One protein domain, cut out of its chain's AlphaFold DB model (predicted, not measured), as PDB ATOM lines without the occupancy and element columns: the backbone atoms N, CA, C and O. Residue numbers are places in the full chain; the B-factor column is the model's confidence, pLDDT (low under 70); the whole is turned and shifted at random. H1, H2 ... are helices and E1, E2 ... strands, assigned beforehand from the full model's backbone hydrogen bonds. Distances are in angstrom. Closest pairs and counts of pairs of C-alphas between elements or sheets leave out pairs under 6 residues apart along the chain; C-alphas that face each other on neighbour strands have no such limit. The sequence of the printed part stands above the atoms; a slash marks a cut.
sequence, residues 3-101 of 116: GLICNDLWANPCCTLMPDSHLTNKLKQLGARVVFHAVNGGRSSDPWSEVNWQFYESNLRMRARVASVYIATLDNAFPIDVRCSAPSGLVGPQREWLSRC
ATOM      1  N   GLY A   3      21.001   0.527 -19.919       98.00
ATOM      2  CA  GLY A   3      21.431   0.323 -21.301       98.00
ATOM      3  C   GLY A   3      22.306  -0.919 -21.422       98.00
ATOM      4  O   GLY A   3      23.129  -1.165 -20.544       98.00
ATOM      5  N   LEU A   4      22.106  -1.690 -22.489       97.81
ATOM      6  CA  LEU A   4      22.933  -2.832 -22.876       97.81
ATOM      7  C   LEU A   4      23.233  -2.739 -24.374       97.81
ATOM      8  O   LEU A   4      22.404  -2.258 -25.149       97.81
ATOM      9  N   ILE A   5      24.398  -3.218 -24.794       96.50
ATOM     10  CA  ILE A   5      24.816  -3.193 -26.194       96.50
ATOM     11  C   ILE A   5      25.081  -4.619 -26.665       96.50
ATOM     12  O   ILE A   5      25.948  -5.324 -26.157       96.50
ATOM     13  N   CYS A   6      24.334  -5.036 -27.683       94.19
ATOM     14  CA  CYS A   6      24.512  -6.278 -28.417       94.19
ATOM     15  C   CYS A   6      24.674  -7.485 -27.474       94.19
ATOM     16  O   CYS A   6      23.710  -7.881 -26.813       94.19
ATOM     17  N   ASN A   7      25.878  -8.048 -27.372       94.19
ATOM     18  CA  ASN A   7      26.122  -9.262 -26.602       94.19
ATOM     19  C   ASN A   7      26.007  -9.090 -25.078       94.19
ATOM     20  O   ASN A   7      25.908 -10.097 -24.380       94.19
ATOM     21  N   ASP A   8      25.945  -7.857 -24.566       95.06
ATOM     22  CA  ASP A   8      25.715  -7.571 -23.145       95.06
ATOM     23  C   ASP A   8      24.453  -8.260 -22.599       95.06
ATOM     24  O   ASP A   8      24.425  -8.722 -21.457       95.06
ATOM     25  N   LEU A   9      23.390  -8.330 -23.409       95.19
ATOM     26  CA  LEU A   9      22.155  -9.017 -23.029       95.19
ATOM     27  C   LEU A   9      22.203 -10.504 -23.384       95.19
ATOM     28  O   LEU A   9      21.717 -11.340 -22.619       95.19
ATOM     29  N   TRP A  10      22.756 -10.831 -24.554       92.50
ATOM     30  CA  TRP A  10      22.705 -12.185 -25.090       92.50
ATOM     31  C   TRP A  10      23.575 -13.160 -24.315       92.50
ATOM     32  O   TRP A  10      23.161 -14.302 -24.122       92.50
ATOM     33  N   ALA A  11      24.769 -12.721 -23.906       90.50
ATOM     34  CA  ALA A  11      25.834 -13.609 -23.457       90.50
ATOM     35  C   ALA A  11      26.004 -14.806 -24.420       90.50
ATOM     36  O   ALA A  11      26.106 -15.954 -23.991       90.50
ATOM     37  N   ASN A  12      25.970 -14.546 -25.737       89.19
ATOM     38  CA  ASN A  12      26.103 -15.587 -26.752       89.19
ATOM     39  C   ASN A  12      27.496 -16.237 -26.623       89.19
ATOM     40  O   ASN A  12      28.501 -15.515 -26.701       89.19
ATOM     41  N   PRO A  13      27.582 -17.573 -26.460       84.12
ATOM     42  CA  PRO A  13      28.853 -18.277 -26.287       84.12
ATOM     43  C   PRO A  13      29.790 -18.157 -27.497       84.12
ATOM     44  O   PRO A  13      31.002 -18.276 -27.345       84.12
ATOM     45  N   CYS A  14      29.269 -17.867 -28.693       83.75
ATOM     46  CA  CYS A  14      30.088 -17.616 -29.879       83.75
ATOM     47  C   CYS A  14      30.799 -16.249 -29.851       83.75
ATOM     48  O   CYS A  14      31.704 -16.026 -30.651       83.75
ATOM     49  N   CYS A  15      30.403 -15.328 -28.964       82.50
ATOM     50  CA  CYS A  15      30.934 -13.960 -28.907       82.50
ATOM     51  C   CYS A  15      31.691 -13.649 -27.608       82.50
ATOM     52  O   CYS A  15      32.438 -12.675 -27.544       82.50
ATOM     53  N   THR A  16      31.484 -14.417 -26.539       78.44
ATOM     54  CA  THR A  16      32.114 -14.171 -25.238       78.44
ATOM     55  C   THR A  16      32.440 -15.488 -24.553       78.44
ATOM     56  O   THR A  16      31.570 -16.328 -24.365       78.44
ATOM     57  N   LEU A  17      33.705 -15.634 -24.149       81.50
ATOM     58  CA  LEU A  17      34.203 -16.789 -23.391       81.50
ATOM     59  C   LEU A  17      34.034 -16.623 -21.870       81.50
ATOM     60  O   LEU A  17      34.320 -17.541 -21.108       81.50
ATOM     61  N   MET A  18      33.613 -15.440 -21.419       84.19
ATOM     62  CA  MET A  18      33.370 -15.160 -20.005       84.19
ATOM     63  C   MET A  18      32.005 -15.703 -19.558       84.19
ATOM     64  O   MET A  18      31.084 -15.778 -20.373       84.19
ATOM     65  N   PRO A  19      31.837 -16.020 -18.261       85.88
ATOM     66  CA  PRO A  19      30.535 -16.368 -17.711       85.88
ATOM     67  C   PRO A  19      29.499 -15.265 -17.937       85.88
ATOM     68  O   PRO A  19      29.804 -14.069 -17.898       85.88
ATOM     69  N   ASP A  20      28.249 -15.677 -18.107       90.69
ATOM     70  CA  ASP A  20      27.121 -14.761 -18.193       90.69
ATOM     71  C   ASP A  20      26.994 -13.924 -16.910       90.69
ATOM     72  O   ASP A  20      26.805 -14.426 -15.803       90.69
ATOM     73  N   SER A  21      27.095 -12.609 -17.077       89.31
ATOM     74  CA  SER A  21      27.063 -11.640 -15.983       89.31
ATOM     75  C   SER A  21      25.654 -11.317 -15.481       89.31
ATOM     76  O   SER A  21      25.524 -10.535 -14.535       89.31
ATOM     77  N   HIS A  22      24.613 -11.845 -16.132       93.62
ATOM     78  CA  HIS A  22      23.204 -11.562 -15.868       93.62
ATOM     79  C   HIS A  22      22.912 -10.056 -15.753       93.62
ATOM     80  O   HIS A  22      22.267  -9.599 -14.806       93.62
ATOM     81  N   LEU A  23      23.401  -9.265 -16.718       96.81
ATOM     82  CA  LEU A  23      23.376  -7.798 -16.641       96.81
ATOM     83  C   LEU A  23      21.964  -7.216 -16.492       96.81
ATOM     84  O   LEU A  23      21.795  -6.215 -15.804       96.81
ATOM     85  N   THR A  24      20.933  -7.874 -17.028       97.12
ATOM     86  CA  THR A  24      19.532  -7.474 -16.806       97.12
ATOM     87  C   THR A  24      19.136  -7.502 -15.327       97.12
ATOM     88  O   THR A  24      18.480  -6.576 -14.852       97.12
ATOM     89  N   ASN A  25      19.586  -8.508 -14.569       97.12
ATOM     90  CA  ASN A  25      19.328  -8.611 -13.129       97.12
ATOM     91  C   ASN A  25      20.119  -7.560 -12.349       97.12
ATOM     92  O   ASN A  25      19.584  -6.947 -11.429       97.12
ATOM     93  N   LYS A  26      21.377  -7.312 -12.735       97.69
ATOM     94  CA  LYS A  26      22.193  -6.262 -12.109       97.69
ATOM     95  C   LYS A  26      21.570  -4.882 -12.322       97.69
ATOM     96  O   LYS A  26      21.413  -4.129 -11.369       97.69
ATOM     97  N   LEU A  27      21.127  -4.573 -13.542       98.31
ATOM     98  CA  LEU A  27      20.415  -3.326 -13.835       98.31
ATOM     99  C   LEU A  27      19.123  -3.207 -13.017       98.31
ATOM    100  O   LEU A  27      18.851  -2.139 -12.473       98.31
ATOM    101  N   LYS A  28      18.354  -4.295 -12.869       97.62
ATOM    102  CA  LYS A  28      17.178  -4.318 -11.986       97.62
ATOM    103  C   LYS A  28      17.537  -3.982 -10.537       97.62
ATOM    104  O   LYS A  28      16.846  -3.172  -9.926       97.62
ATOM    105  N   GLN A  29      18.592  -4.588  -9.991       97.94
ATOM    106  CA  GLN A  29      19.059  -4.329  -8.622       97.94
ATOM    107  C   GLN A  29      19.484  -2.868  -8.422       97.94
ATOM    108  O   GLN A  29      19.293  -2.319  -7.344       97.94
ATOM    109  N   LEU A  30      19.979  -2.221  -9.479       97.94
ATOM    110  CA  LEU A  30      20.284  -0.788  -9.509       97.94
ATOM    111  C   LEU A  30      19.046   0.102  -9.756       97.94
ATOM    112  O   LEU A  30      19.178   1.304  -9.965       97.94
ATOM    113  N   GLY A  31      17.838  -0.468  -9.756       97.25
ATOM    114  CA  GLY A  31      16.576   0.264  -9.888       97.25
ATOM    115  C   GLY A  31      16.067   0.428 -11.324       97.25
ATOM    116  O   GLY A  31      15.077   1.127 -11.549       97.25
ATOM    117  N   ALA A  32      16.687  -0.206 -12.325       97.56
ATOM    118  CA  ALA A  32      16.161  -0.152 -13.684       97.56
ATOM    119  C   ALA A  32      14.802  -0.865 -13.784       97.56
ATOM    120  O   ALA A  32      14.624  -2.004 -13.352       97.56
ATOM    121  N   ARG A  33      13.838  -0.178 -14.401       96.50
ATOM    122  CA  ARG A  33      12.526  -0.727 -14.783       96.50
ATOM    123  C   ARG A  33      12.412  -0.987 -16.280       96.50
ATOM    124  O   ARG A  33      11.662  -1.864 -16.688       96.50
ATOM    125  N   VAL A  34      13.194  -0.247 -17.062       96.81
ATOM    126  CA  VAL A  34      13.294  -0.336 -18.519       96.81
ATOM    127  C   VAL A  34      14.766  -0.445 -18.887       96.81
ATOM    128  O   VAL A  34      15.587   0.319 -18.357       96.81
ATOM    129  N   VAL A  35      15.078  -1.379 -19.779       98.12
ATOM    130  CA  VAL A  35      16.396  -1.585 -20.373       98.12
ATOM    131  C   VAL A  35      16.302  -1.318 -21.871       98.12
ATOM    132  O   VAL A  35      15.501  -1.942 -22.561       98.12
ATOM    133  N   PHE A  36      17.129  -0.404 -22.366       98.25
ATOM    134  CA  PHE A  36      17.322  -0.194 -23.798       98.25
ATOM    135  C   PHE A  36      18.472  -1.066 -24.280       98.25
ATOM    136  O   PHE A  36      19.530  -1.115 -23.652       98.25
ATOM    137  N   HIS A  37      18.256  -1.765 -25.385       98.31
ATOM    138  CA  HIS A  37      19.199  -2.724 -25.923       98.31
ATOM    139  C   HIS A  37      19.412  -2.492 -27.414       98.31
ATOM    140  O   HIS A  37      18.528  -2.753 -28.225       98.31
ATOM    141  N   ALA A  38      20.590  -1.984 -27.769       98.12
ATOM    142  CA  ALA A  38      20.964  -1.739 -29.159       98.12
ATOM    143  C   ALA A  38      21.710  -2.949 -29.723       98.12
ATOM    144  O   ALA A  38      22.692  -3.396 -29.130       98.12
ATOM    145  N   VAL A  39      21.269  -3.475 -30.860       97.31
ATOM    146  CA  VAL A  39      21.792  -4.700 -31.467       97.31
ATOM    147  C   VAL A  39      22.335  -4.396 -32.861       97.31
ATOM    148  O   VAL A  39      21.787  -3.601 -33.620       97.31
ATOM    149  N   ASN A  40      23.458  -5.030 -33.176       94.06
ATOM    150  CA  ASN A  40      23.999  -5.102 -34.524       94.06
ATOM    151  C   ASN A  40      24.646  -6.479 -34.684       94.06
ATOM    152  O   ASN A  40      25.866  -6.624 -34.598       94.06
ATOM    153  N   GLY A  41      23.806  -7.507 -34.764       87.38
ATOM    154  CA  GLY A  41      24.263  -8.887 -34.861       87.38
ATOM    155  C   GLY A  41      24.576  -9.294 -36.299       87.38
ATOM    156  O   GLY A  41      24.047  -8.738 -37.267       87.38
ATOM    157  N   GLY A  42      25.433 -10.307 -36.428       87.25
ATOM    158  CA  GLY A  42      25.670 -10.967 -37.706       87.25
ATOM    159  C   GLY A  42      24.379 -11.599 -38.221       87.25
ATOM    160  O   GLY A  42      23.706 -12.323 -37.489       87.25
ATOM    161  N   ARG A  43      24.039 -11.313 -39.478       87.56
ATOM    162  CA  ARG A  43      22.890 -11.885 -40.184       87.56
ATOM    163  C   ARG A  43      23.325 -12.354 -41.563       87.56
ATOM    164  O   ARG A  43      24.106 -11.678 -42.233       87.56
ATOM    165  N   SER A  44      22.826 -13.505 -41.978       84.12
ATOM    166  CA  SER A  44      23.057 -14.067 -43.306       84.12
ATOM    167  C   SER A  44      21.899 -14.990 -43.689       84.12
ATOM    168  O   SER A  44      21.004 -15.252 -42.887       84.12
ATOM    169  N   SER A  45      21.925 -15.511 -44.915       80.88
ATOM    170  CA  SER A  45      21.028 -16.583 -45.359       80.88
ATOM    171  C   SER A  45      21.471 -17.983 -44.902       80.88
ATOM    172  O   SER A  45      20.879 -18.971 -45.330       80.88
ATOM    173  N   ASP A  46      22.522 -18.091 -44.083       87.50
ATOM    174  CA  ASP A  46      22.978 -19.360 -43.506       87.50
ATOM    175  C   ASP A  46      21.913 -19.907 -42.535       87.50
ATOM    176  O   ASP A  46      21.451 -19.146 -41.679       87.50
ATOM    177  N   PRO A  47      21.545 -21.204 -42.601       87.81
ATOM    178  CA  PRO A  47      20.695 -21.852 -41.600       87.81
ATOM    179  C   PRO A  47      21.105 -21.594 -40.141       87.81
ATOM    180  O   PRO A  47      20.247 -21.548 -39.263       87.81
ATOM    181  N   TRP A  48      22.393 -21.375 -39.858       88.88
ATOM    182  CA  TRP A  48      22.866 -21.029 -38.516       88.88
ATOM    183  C   TRP A  48      22.335 -19.678 -38.007       88.88
ATOM    184  O   TRP A  48      22.164 -19.487 -36.800       88.88
ATOM    185  N   SER A  49      22.005 -18.748 -38.909       89.00
ATOM    186  CA  SER A  49      21.357 -17.482 -38.545       89.00
ATOM    187  C   SER A  49      20.001 -17.708 -37.879       89.00
ATOM    188  O   SER A  49      19.648 -16.967 -36.967       89.00
ATOM    189  N   GLU A  50      19.274 -18.762 -38.264       92.19
ATOM    190  CA  GLU A  50      17.996 -19.116 -37.642       92.19
ATOM    191  C   GLU A  50      18.183 -19.561 -36.186       92.19
ATOM    192  O   GLU A  50      17.441 -19.133 -35.303       92.19
ATOM    193  N   VAL A  51      19.220 -20.357 -35.909       93.12
ATOM    194  CA  VAL A  51      19.542 -20.817 -34.548       93.12
ATOM    195  C   VAL A  51      19.883 -19.633 -33.644       93.12
ATOM    196  O   VAL A  51      19.354 -19.524 -32.535       93.12
ATOM    197  N   ASN A  52      20.721 -18.711 -34.128       92.62
ATOM    198  CA  ASN A  52      21.047 -17.480 -33.405       92.62
ATOM    199  C   ASN A  52      19.794 -16.646 -33.130       92.62
ATOM    200  O   ASN A  52      19.591 -16.187 -32.008       92.62
ATOM    201  N   TRP A  53      18.936 -16.487 -34.136       94.81
ATOM    202  CA  TRP A  53      17.720 -15.697 -34.011       94.81
ATOM    203  C   TRP A  53      16.771 -16.281 -32.952       94.81
ATOM    204  O   TRP A  53      16.313 -15.565 -32.058       94.81
ATOM    205  N   GLN A  54      16.544 -17.599 -32.983       95.25
ATOM    206  CA  GLN A  54      15.715 -18.314 -32.003       95.25
ATOM    207  C   GLN A  54      16.287 -18.226 -30.584       95.25
ATOM    208  O   GLN A  54      15.536 -18.053 -29.614       95.25
ATOM    209  N   PHE A  55      17.615 -18.307 -30.455       95.00
ATOM    210  CA  PHE A  55      18.309 -18.090 -29.191       95.00
ATOM    211  C   PHE A  55      18.081 -16.668 -28.668       95.00
ATOM    212  O   PHE A  55      17.682 -16.514 -27.512       95.00
ATOM    213  N   TYR A  56      18.271 -15.636 -29.496       95.69
ATOM    214  CA  TYR A  56      18.080 -14.244 -29.084       95.69
ATOM    215  C   TYR A  56      16.636 -13.955 -28.671       95.69
ATOM    216  O   TYR A  56      16.428 -13.362 -27.614       95.69
ATOM    217  N   GLU A  57      15.637 -14.424 -29.426       95.56
ATOM    218  CA  GLU A  57      14.228 -14.235 -29.055       95.56
ATOM    219  C   GLU A  57      13.899 -14.921 -27.722       95.56
ATOM    220  O   GLU A  57      13.306 -14.315 -26.822       95.56
ATOM    221  N   SER A  58      14.299 -16.185 -27.571       95.44
ATOM    222  CA  SER A  58      14.009 -16.956 -26.361       95.44
ATOM    223  C   SER A  58      14.713 -16.360 -25.143       95.44
ATOM    224  O   SER A  58      14.099 -16.183 -24.085       95.44
ATOM    225  N   ASN A  59      15.987 -15.994 -25.293       95.00
ATOM    226  CA  ASN A  59      16.784 -15.387 -24.236       95.00
ATOM    227  C   ASN A  59      16.229 -14.014 -23.841       95.00
ATOM    228  O   ASN A  59      16.001 -13.791 -22.656       95.00
ATOM    229  N   LEU A  60      15.899 -13.135 -24.796       96.38
ATOM    230  CA  LEU A  60      15.272 -11.831 -24.534       96.38
ATOM    231  C   LEU A  60      14.060 -11.952 -23.602       96.38
ATOM    232  O   LEU A  60      13.977 -11.279 -22.572       96.38
ATOM    233  N   ARG A  61      13.131 -12.851 -23.949       96.06
ATOM    234  CA  ARG A  61      11.888 -13.072 -23.196       96.06
ATOM    235  C   ARG A  61      12.160 -13.639 -21.805       96.06
ATOM    236  O   ARG A  61      11.503 -13.242 -20.841       96.06
ATOM    237  N   MET A  62      13.137 -14.539 -21.678       95.44
ATOM    238  CA  MET A  62      13.567 -15.056 -20.378       95.44
ATOM    239  C   MET A  62      14.186 -13.958 -19.507       95.44
ATOM    240  O   MET A  62      13.822 -13.845 -18.337       95.44
ATOM    241  N   ARG A  63      15.059 -13.112 -20.069       95.94
ATOM    242  CA  ARG A  63      15.722 -12.017 -19.343       95.94
ATOM    243  C   ARG A  63      14.729 -10.988 -18.828       95.94
ATOM    244  O   ARG A  63      14.803 -10.637 -17.653       95.94
ATOM    245  N   ALA A  64      13.793 -10.548 -19.672       96.31
ATOM    246  CA  ALA A  64      12.753  -9.595 -19.286       96.31
ATOM    247  C   ALA A  64      11.921 -10.126 -18.109       96.31
ATOM    248  O   ALA A  64      11.720  -9.428 -17.112       96.31
ATOM    249  N   ARG A  65      11.512 -11.402 -18.182       95.44
ATOM    250  CA  ARG A  65      10.737 -12.051 -17.121       95.44
ATOM    251  C   ARG A  65      11.518 -12.209 -15.824       95.44
ATOM    252  O   ARG A  65      11.004 -11.853 -14.773       95.44
ATOM    253  N   VAL A  66      12.713 -12.795 -15.874       95.25
ATOM    254  CA  VAL A  66      13.478 -13.127 -14.659       95.25
ATOM    255  C   VAL A  66      13.935 -11.862 -13.936       95.25
ATOM    256  O   VAL A  66      13.871 -11.806 -12.712       95.25
ATOM    257  N   ALA A  67      14.338 -10.830 -14.681       95.88
ATOM    258  CA  ALA A  67      14.716  -9.547 -14.099       95.88
ATOM    259  C   ALA A  67      13.503  -8.688 -13.695       95.88
ATOM    260  O   ALA A  67      13.674  -7.675 -13.018       95.88
ATOM    261  N   SER A  68      12.281  -9.051 -14.099       95.50
ATOM    262  CA  SER A  68      11.075  -8.237 -13.911       95.50
ATOM    263  C   SER A  68      11.267  -6.788 -14.397       95.50
ATOM    264  O   SER A  68      11.081  -5.825 -13.635       95.50
ATOM    265  N   VAL A  69      11.694  -6.647 -15.659       96.06
ATOM    266  CA  VAL A  69      11.923  -5.369 -16.362       96.06
ATOM    267  C   VAL A  69      11.313  -5.394 -17.761       96.06
ATOM    268  O   VAL A  69      11.157  -6.455 -18.363       96.06
ATOM    269  N   TYR A  70      11.036  -4.210 -18.299       97.00
ATOM    270  CA  TYR A  70      10.780  -4.024 -19.723       97.00
ATOM    271  C   TYR A  70      12.099  -3.960 -20.488       97.00
ATOM    272  O   TYR A  70      13.060  -3.348 -20.013       97.00
ATOM    273  N   ILE A  71      12.145  -4.552 -21.680       97.50
ATOM    274  CA  ILE A  71      13.313  -4.490 -22.561       97.50
ATOM    275  C   ILE A  71      12.878  -3.987 -23.933       97.50
ATOM    276  O   ILE A  71      12.114  -4.657 -24.626       97.50
ATOM    277  N   ALA A  72      13.374  -2.810 -24.310       97.38
ATOM    278  CA  ALA A  72      13.275  -2.273 -25.660       97.38
ATOM    279  C   ALA A  72      14.535  -2.690 -26.421       97.38
ATOM    280  O   ALA A  72      15.606  -2.132 -26.184       97.38
ATOM    281  N   THR A  73      14.421  -3.696 -27.285       97.88
ATOM    282  CA  THR A  73      15.533  -4.193 -28.101       97.88
ATOM    283  C   THR A  73      15.342  -3.763 -29.547       97.88
ATOM    284  O   THR A  73      14.239  -3.865 -30.083       97.88
ATOM    285  N   LEU A  74      16.388  -3.228 -30.167       97.44
ATOM    286  CA  LEU A  74      16.357  -2.761 -31.549       97.44
ATOM    287  C   LEU A  74      17.615  -3.236 -32.256       97.44
ATOM    288  O   LEU A  74      18.726  -2.917 -31.834       97.44
ATOM    289  N   ASP A  75      17.426  -3.983 -33.333       97.50
ATOM    290  CA  ASP A  75      18.492  -4.389 -34.233       97.50
ATOM    291  C   ASP A  75      18.591  -3.417 -35.407       97.50
ATOM    292  O   ASP A  75      17.592  -2.869 -35.874       97.50
ATOM    293  N   ASN A  76      19.813  -3.213 -35.891       95.31
ATOM    294  CA  ASN A  76      20.084  -2.541 -37.158       95.31
ATOM    295  C   ASN A  76      19.177  -3.130 -38.264       95.31
ATOM    296  O   ASN A  76      18.936  -4.333 -38.267       95.31
ATOM    297  N   ALA A  77      18.681  -2.328 -39.207       94.12
ATOM    298  CA  ALA A  77      17.863  -2.804 -40.326       94.12
ATOM    299  C   ALA A  77      18.674  -3.167 -41.584       94.12
ATOM    300  O   ALA A  77      18.162  -3.861 -42.451       94.12
ATOM    301  N   PHE A  78      19.923  -2.717 -41.708       92.50
ATOM    302  CA  PHE A  78      20.751  -2.917 -42.892       92.50
ATOM    303  C   PHE A  78      21.453  -4.293 -42.903       92.50
ATOM    304  O   PHE A  78      22.045  -4.680 -41.890       92.50
ATOM    305  N   PRO A  79      21.490  -4.997 -44.052       91.88
ATOM    306  CA  PRO A  79      20.759  -4.702 -45.290       91.88
ATOM    307  C   PRO A  79      19.258  -5.023 -45.156       91.88
ATOM    308  O   PRO A  79      18.884  -6.016 -44.534       91.88
ATOM    309  N   ILE A  80      18.404  -4.167 -45.731       92.62
ATOM    310  CA  ILE A  80      16.951  -4.130 -45.460       92.62
ATOM    311  C   ILE A  80      16.161  -5.333 -45.991       92.62
ATOM    312  O   ILE A  80      15.039  -5.580 -45.547       92.62
ATOM    313  N   ASP A  81      16.722  -6.064 -46.948       89.62
ATOM    314  CA  ASP A  81      16.133  -7.231 -47.605       89.62
ATOM    315  C   ASP A  81      16.435  -8.548 -46.869       89.62
ATOM    316  O   ASP A  81      15.743  -9.552 -47.072       89.62
ATOM    317  N   VAL A  82      17.410  -8.536 -45.960       90.31
ATOM    318  CA  VAL A  82      17.762  -9.672 -45.105       90.31
ATOM    319  C   VAL A  82      17.041  -9.545 -43.764       90.31
ATOM    320  O   VAL A  82      16.865  -8.455 -43.226       90.31
ATOM    321  N   ARG A  83      16.611 -10.683 -43.204       93.75
ATOM    322  CA  ARG A  83      16.047 -10.736 -41.846       93.75
ATOM    323  C   ARG A  83      17.040 -10.123 -40.851       93.75
ATOM    324  O   ARG A  83      18.226 -10.449 -40.904       93.75
ATOM    325  N   CYS A  84      16.566  -9.284 -39.935       95.44
ATOM    326  CA  CYS A  84      17.368  -8.811 -38.810       95.44
ATOM    327  C   CYS A  84      17.927  -9.994 -38.007       95.44
ATOM    328  O   CYS A  84      17.316 -11.061 -37.934       95.44
ATOM    329  N   SER A  85      19.096  -9.803 -37.401       94.94
ATOM    330  CA  SER A  85      19.787 -10.829 -36.614       94.94
ATOM    331  C   SER A  85      19.053 -11.188 -35.323       94.94
ATOM    332  O   SER A  85      19.164 -12.317 -34.859       94.94
ATOM    333  N   ALA A  86      18.284 -10.251 -34.766       96.12
ATOM    334  CA  ALA A  86      17.474 -10.422 -33.567       96.12
ATOM    335  C   ALA A  86      16.096  -9.759 -33.748       96.12
ATOM    336  O   ALA A  86      15.943  -8.865 -34.590       96.12
ATOM    337  N   PRO A  87      15.066 -10.166 -32.981       96.06
ATOM    338  CA  PRO A  87      13.787  -9.468 -33.003       96.06
ATOM    339  C   PRO A  87      13.946  -8.037 -32.478       96.06
ATOM    340  O   PRO A  87      14.731  -7.788 -31.568       96.06
ATOM    341  N   SER A  88      13.162  -7.112 -33.027       97.50
ATOM    342  CA  SER A  88      13.081  -5.726 -32.558       97.50
ATOM    343  C   SER A  88      11.699  -5.442 -31.982       97.50
ATOM    344  O   SER A  88      10.687  -5.897 -32.520       97.50
ATOM    345  N   GLY A  89      11.647  -4.703 -30.881       97.06
ATOM    346  CA  GLY A  89      10.403  -4.370 -30.204       97.06
ATOM    347  C   GLY A  89      10.568  -4.156 -28.706       97.06
ATOM    348  O   GLY A  89      11.671  -4.011 -28.179       97.06
ATOM    349  N   LEU A  90       9.434  -4.170 -28.018       96.69
ATOM    350  CA  LEU A  90       9.330  -4.004 -26.580       96.69
ATOM    351  C   LEU A  90       8.739  -5.267 -25.944       96.69
ATOM    352  O   LEU A  90       7.599  -5.645 -26.227       96.69
ATOM    353  N   VAL A  91       9.504  -5.892 -25.052       96.50
ATOM    354  CA  VAL A  91       9.095  -7.079 -24.286       96.50
ATOM    355  C   VAL A  91       8.862  -6.706 -22.830       96.50
ATOM    356  O   VAL A  91       9.683  -6.018 -22.219       96.50
ATOM    357  N   GLY A  92       7.752  -7.182 -22.269       95.31
ATOM    358  CA  GLY A  92       7.401  -6.988 -20.867       95.31
ATOM    359  C   GLY A  92       7.782  -8.166 -19.965       95.31
ATOM    360  O   GLY A  92       8.070  -9.273 -20.439       95.31
ATOM    361  N   PRO A  93       7.731  -7.971 -18.638       93.56
ATOM    362  CA  PRO A  93       8.069  -9.019 -17.677       93.56
ATOM    363  C   PRO A  93       7.074 -10.200 -17.667       93.56
ATOM    364  O   PRO A  93       7.419 -11.304 -17.236       93.56
ATOM    365  N   GLN A  94       5.865 -10.033 -18.209       88.12
ATOM    366  CA  GLN A  94       4.820 -11.065 -18.274       88.12
ATOM    367  C   GLN A  94       4.951 -12.043 -19.464       88.12
ATOM    368  O   GLN A  94       4.111 -12.926 -19.604       88.12
ATOM    369  N   ARG A  95       6.064 -12.011 -20.224       66.19
ATOM    370  CA  ARG A  95       6.398 -12.860 -21.409       66.19
ATOM    371  C   ARG A  95       5.774 -12.446 -22.740       66.19
ATOM    372  O   ARG A  95       5.981 -13.156 -23.736       66.19
ATOM    373  N   GLU A  96       5.054 -11.339 -22.768       84.50
ATOM    374  CA  GLU A  96       4.411 -10.829 -23.972       84.50
ATOM    375  C   GLU A  96       5.214  -9.702 -24.620       84.50
ATOM    376  O   GLU A  96       5.899  -8.912 -23.963       84.50
ATOM    377  N   TRP A  97       5.152  -9.682 -25.948       94.31
ATOM    378  CA  TRP A  97       5.535  -8.525 -26.736       94.31
ATOM    379  C   TRP A  97       4.448  -7.472 -26.540       94.31
ATOM    380  O   TRP A  97       3.296  -7.725 -26.882       94.31
ATOM    381  N   LEU A  98       4.807  -6.309 -26.003       94.25
ATOM    382  CA  LEU A  98       3.893  -5.166 -25.958       94.25
ATOM    383  C   LEU A  98       3.782  -4.534 -27.346       94.25
ATOM    384  O   LEU A  98       2.727  -4.057 -27.749       94.25
ATOM    385  N   SER A  99       4.889  -4.547 -28.086       94.69
ATOM    386  CA  SER A  99       4.931  -4.144 -29.480       94.69
ATOM    387  C   SER A  99       6.130  -4.795 -30.162       94.69
ATOM    388  O   SER A  99       7.183  -4.958 -29.542       94.69
ATOM    389  N   ARG A 100       5.975  -5.212 -31.417       96.00
ATOM    390  CA  ARG A 100       6.997  -5.953 -32.167       96.00
ATOM    391  C   ARG A 100       7.094  -5.402 -33.582       96.00
ATOM    392  O   ARG A 100       6.078  -5.249 -34.255       96.00
ATOM    393  N   CYS A 101       8.317  -5.147 -34.022       96.56
ATOM    394  CA  CYS A 101       8.602  -4.778 -35.400       96.56
ATOM    395  C   CYS A 101       8.530  -6.014 -36.307       96.56
ATOM    396  O   CYS A 101       8.820  -7.136 -35.875       96.56
TER     397      CYS A 101
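What this domain is: This is residues 3 to 101 of the 116 residues of an uncharacterized protein of Gemmatimonadetes bacterium (UniProt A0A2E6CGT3). One five-stranded sheet has its helices over one face and no named helix over the other; the long helix H3 runs along the strands, its residues 60 to 65 packing on the E3 and E4 side, while short H1 and H2 cover the E1 and E2 side. The long stretch of residues 11 to 22 loops out between H1 and H2. The printed part has 99 residues with three named helices and five named strands, in the order E1 H1 H2 E2 H3 E3 E4 E5. The mixed sheet runs E1 E2 E3 E4 E5, and the class is mixed, helices and strands. The whole is compact, with a radius of gyration of the C-alphas of 13.0 A and spans of 39 by 32 by 18 A.

Where its parts are: The sheet holds E1, residues 3 to 5, from C-alpha 3 at (21.431, 0.323, -21.301); E2, residues 34 to 39, 16.1 A long; E3, residues 70 to 75, 16.4 A; E4, residues 89 to 91; and E5, residues 97 to 100, ending at C-alpha 100 at (6.997, -5.953, -32.167). H3, residues 47 to 67, is 30.7 A long and begins at C-alpha 47 at (20.695, -21.852, -41.600). H2 is residues 23 to 29, 9.7 A, and H1 residues 7 to 10.

How they stand to each other: E2 is parallel to E3, with N 37 and O 72 at 2.8 A, and to E1, with N 4 and O 36 at 2.9 A. E3, E4 and E5 form a meander, each strand the antiparallel neighbour of the one before. The hairpin E3 and E4 has N 71 and O 91 at 2.9 A; the hairpin E4 and E5 has N 90 and O 99 at 2.8 A. E1, H1 H2, E2 and E2, H3, E3 are strand-helix-strand units, parallel neighbour strands joined through helices, with right-handed crossovers. H2 and H3 on one face of the sheet make two layers. H3 has a height over the sheet of 11.0 A and runs along the strands, at 19 degrees to E4 on the local plane. H2 touches residues 63 to 67 of H3, at a shallow tilt of 9 degrees, the same way; the closest C-alphas, of Asn 25 and Ala 67, are 4.8 A apart. H1, on the same face, touches residues 56 to 63 of H3, the closest C-alphas, of Trp 10 and Tyr 56, being 6.4 A apart. In H2 every O i to N i+4 pair is within hydrogen-bond range, in H3 16 of 17; H1 is too short for such a pair.

The domain as a whole: The farthest C-alphas, of Gly 31 and Ser 45, are 39.5 A apart. The printed part has no cut. The links H1 to H2 and E3 to E4 are long, with 12 and 13 residues. Mean pLDDT of the printed part is 93.3; residue 95 is under 70.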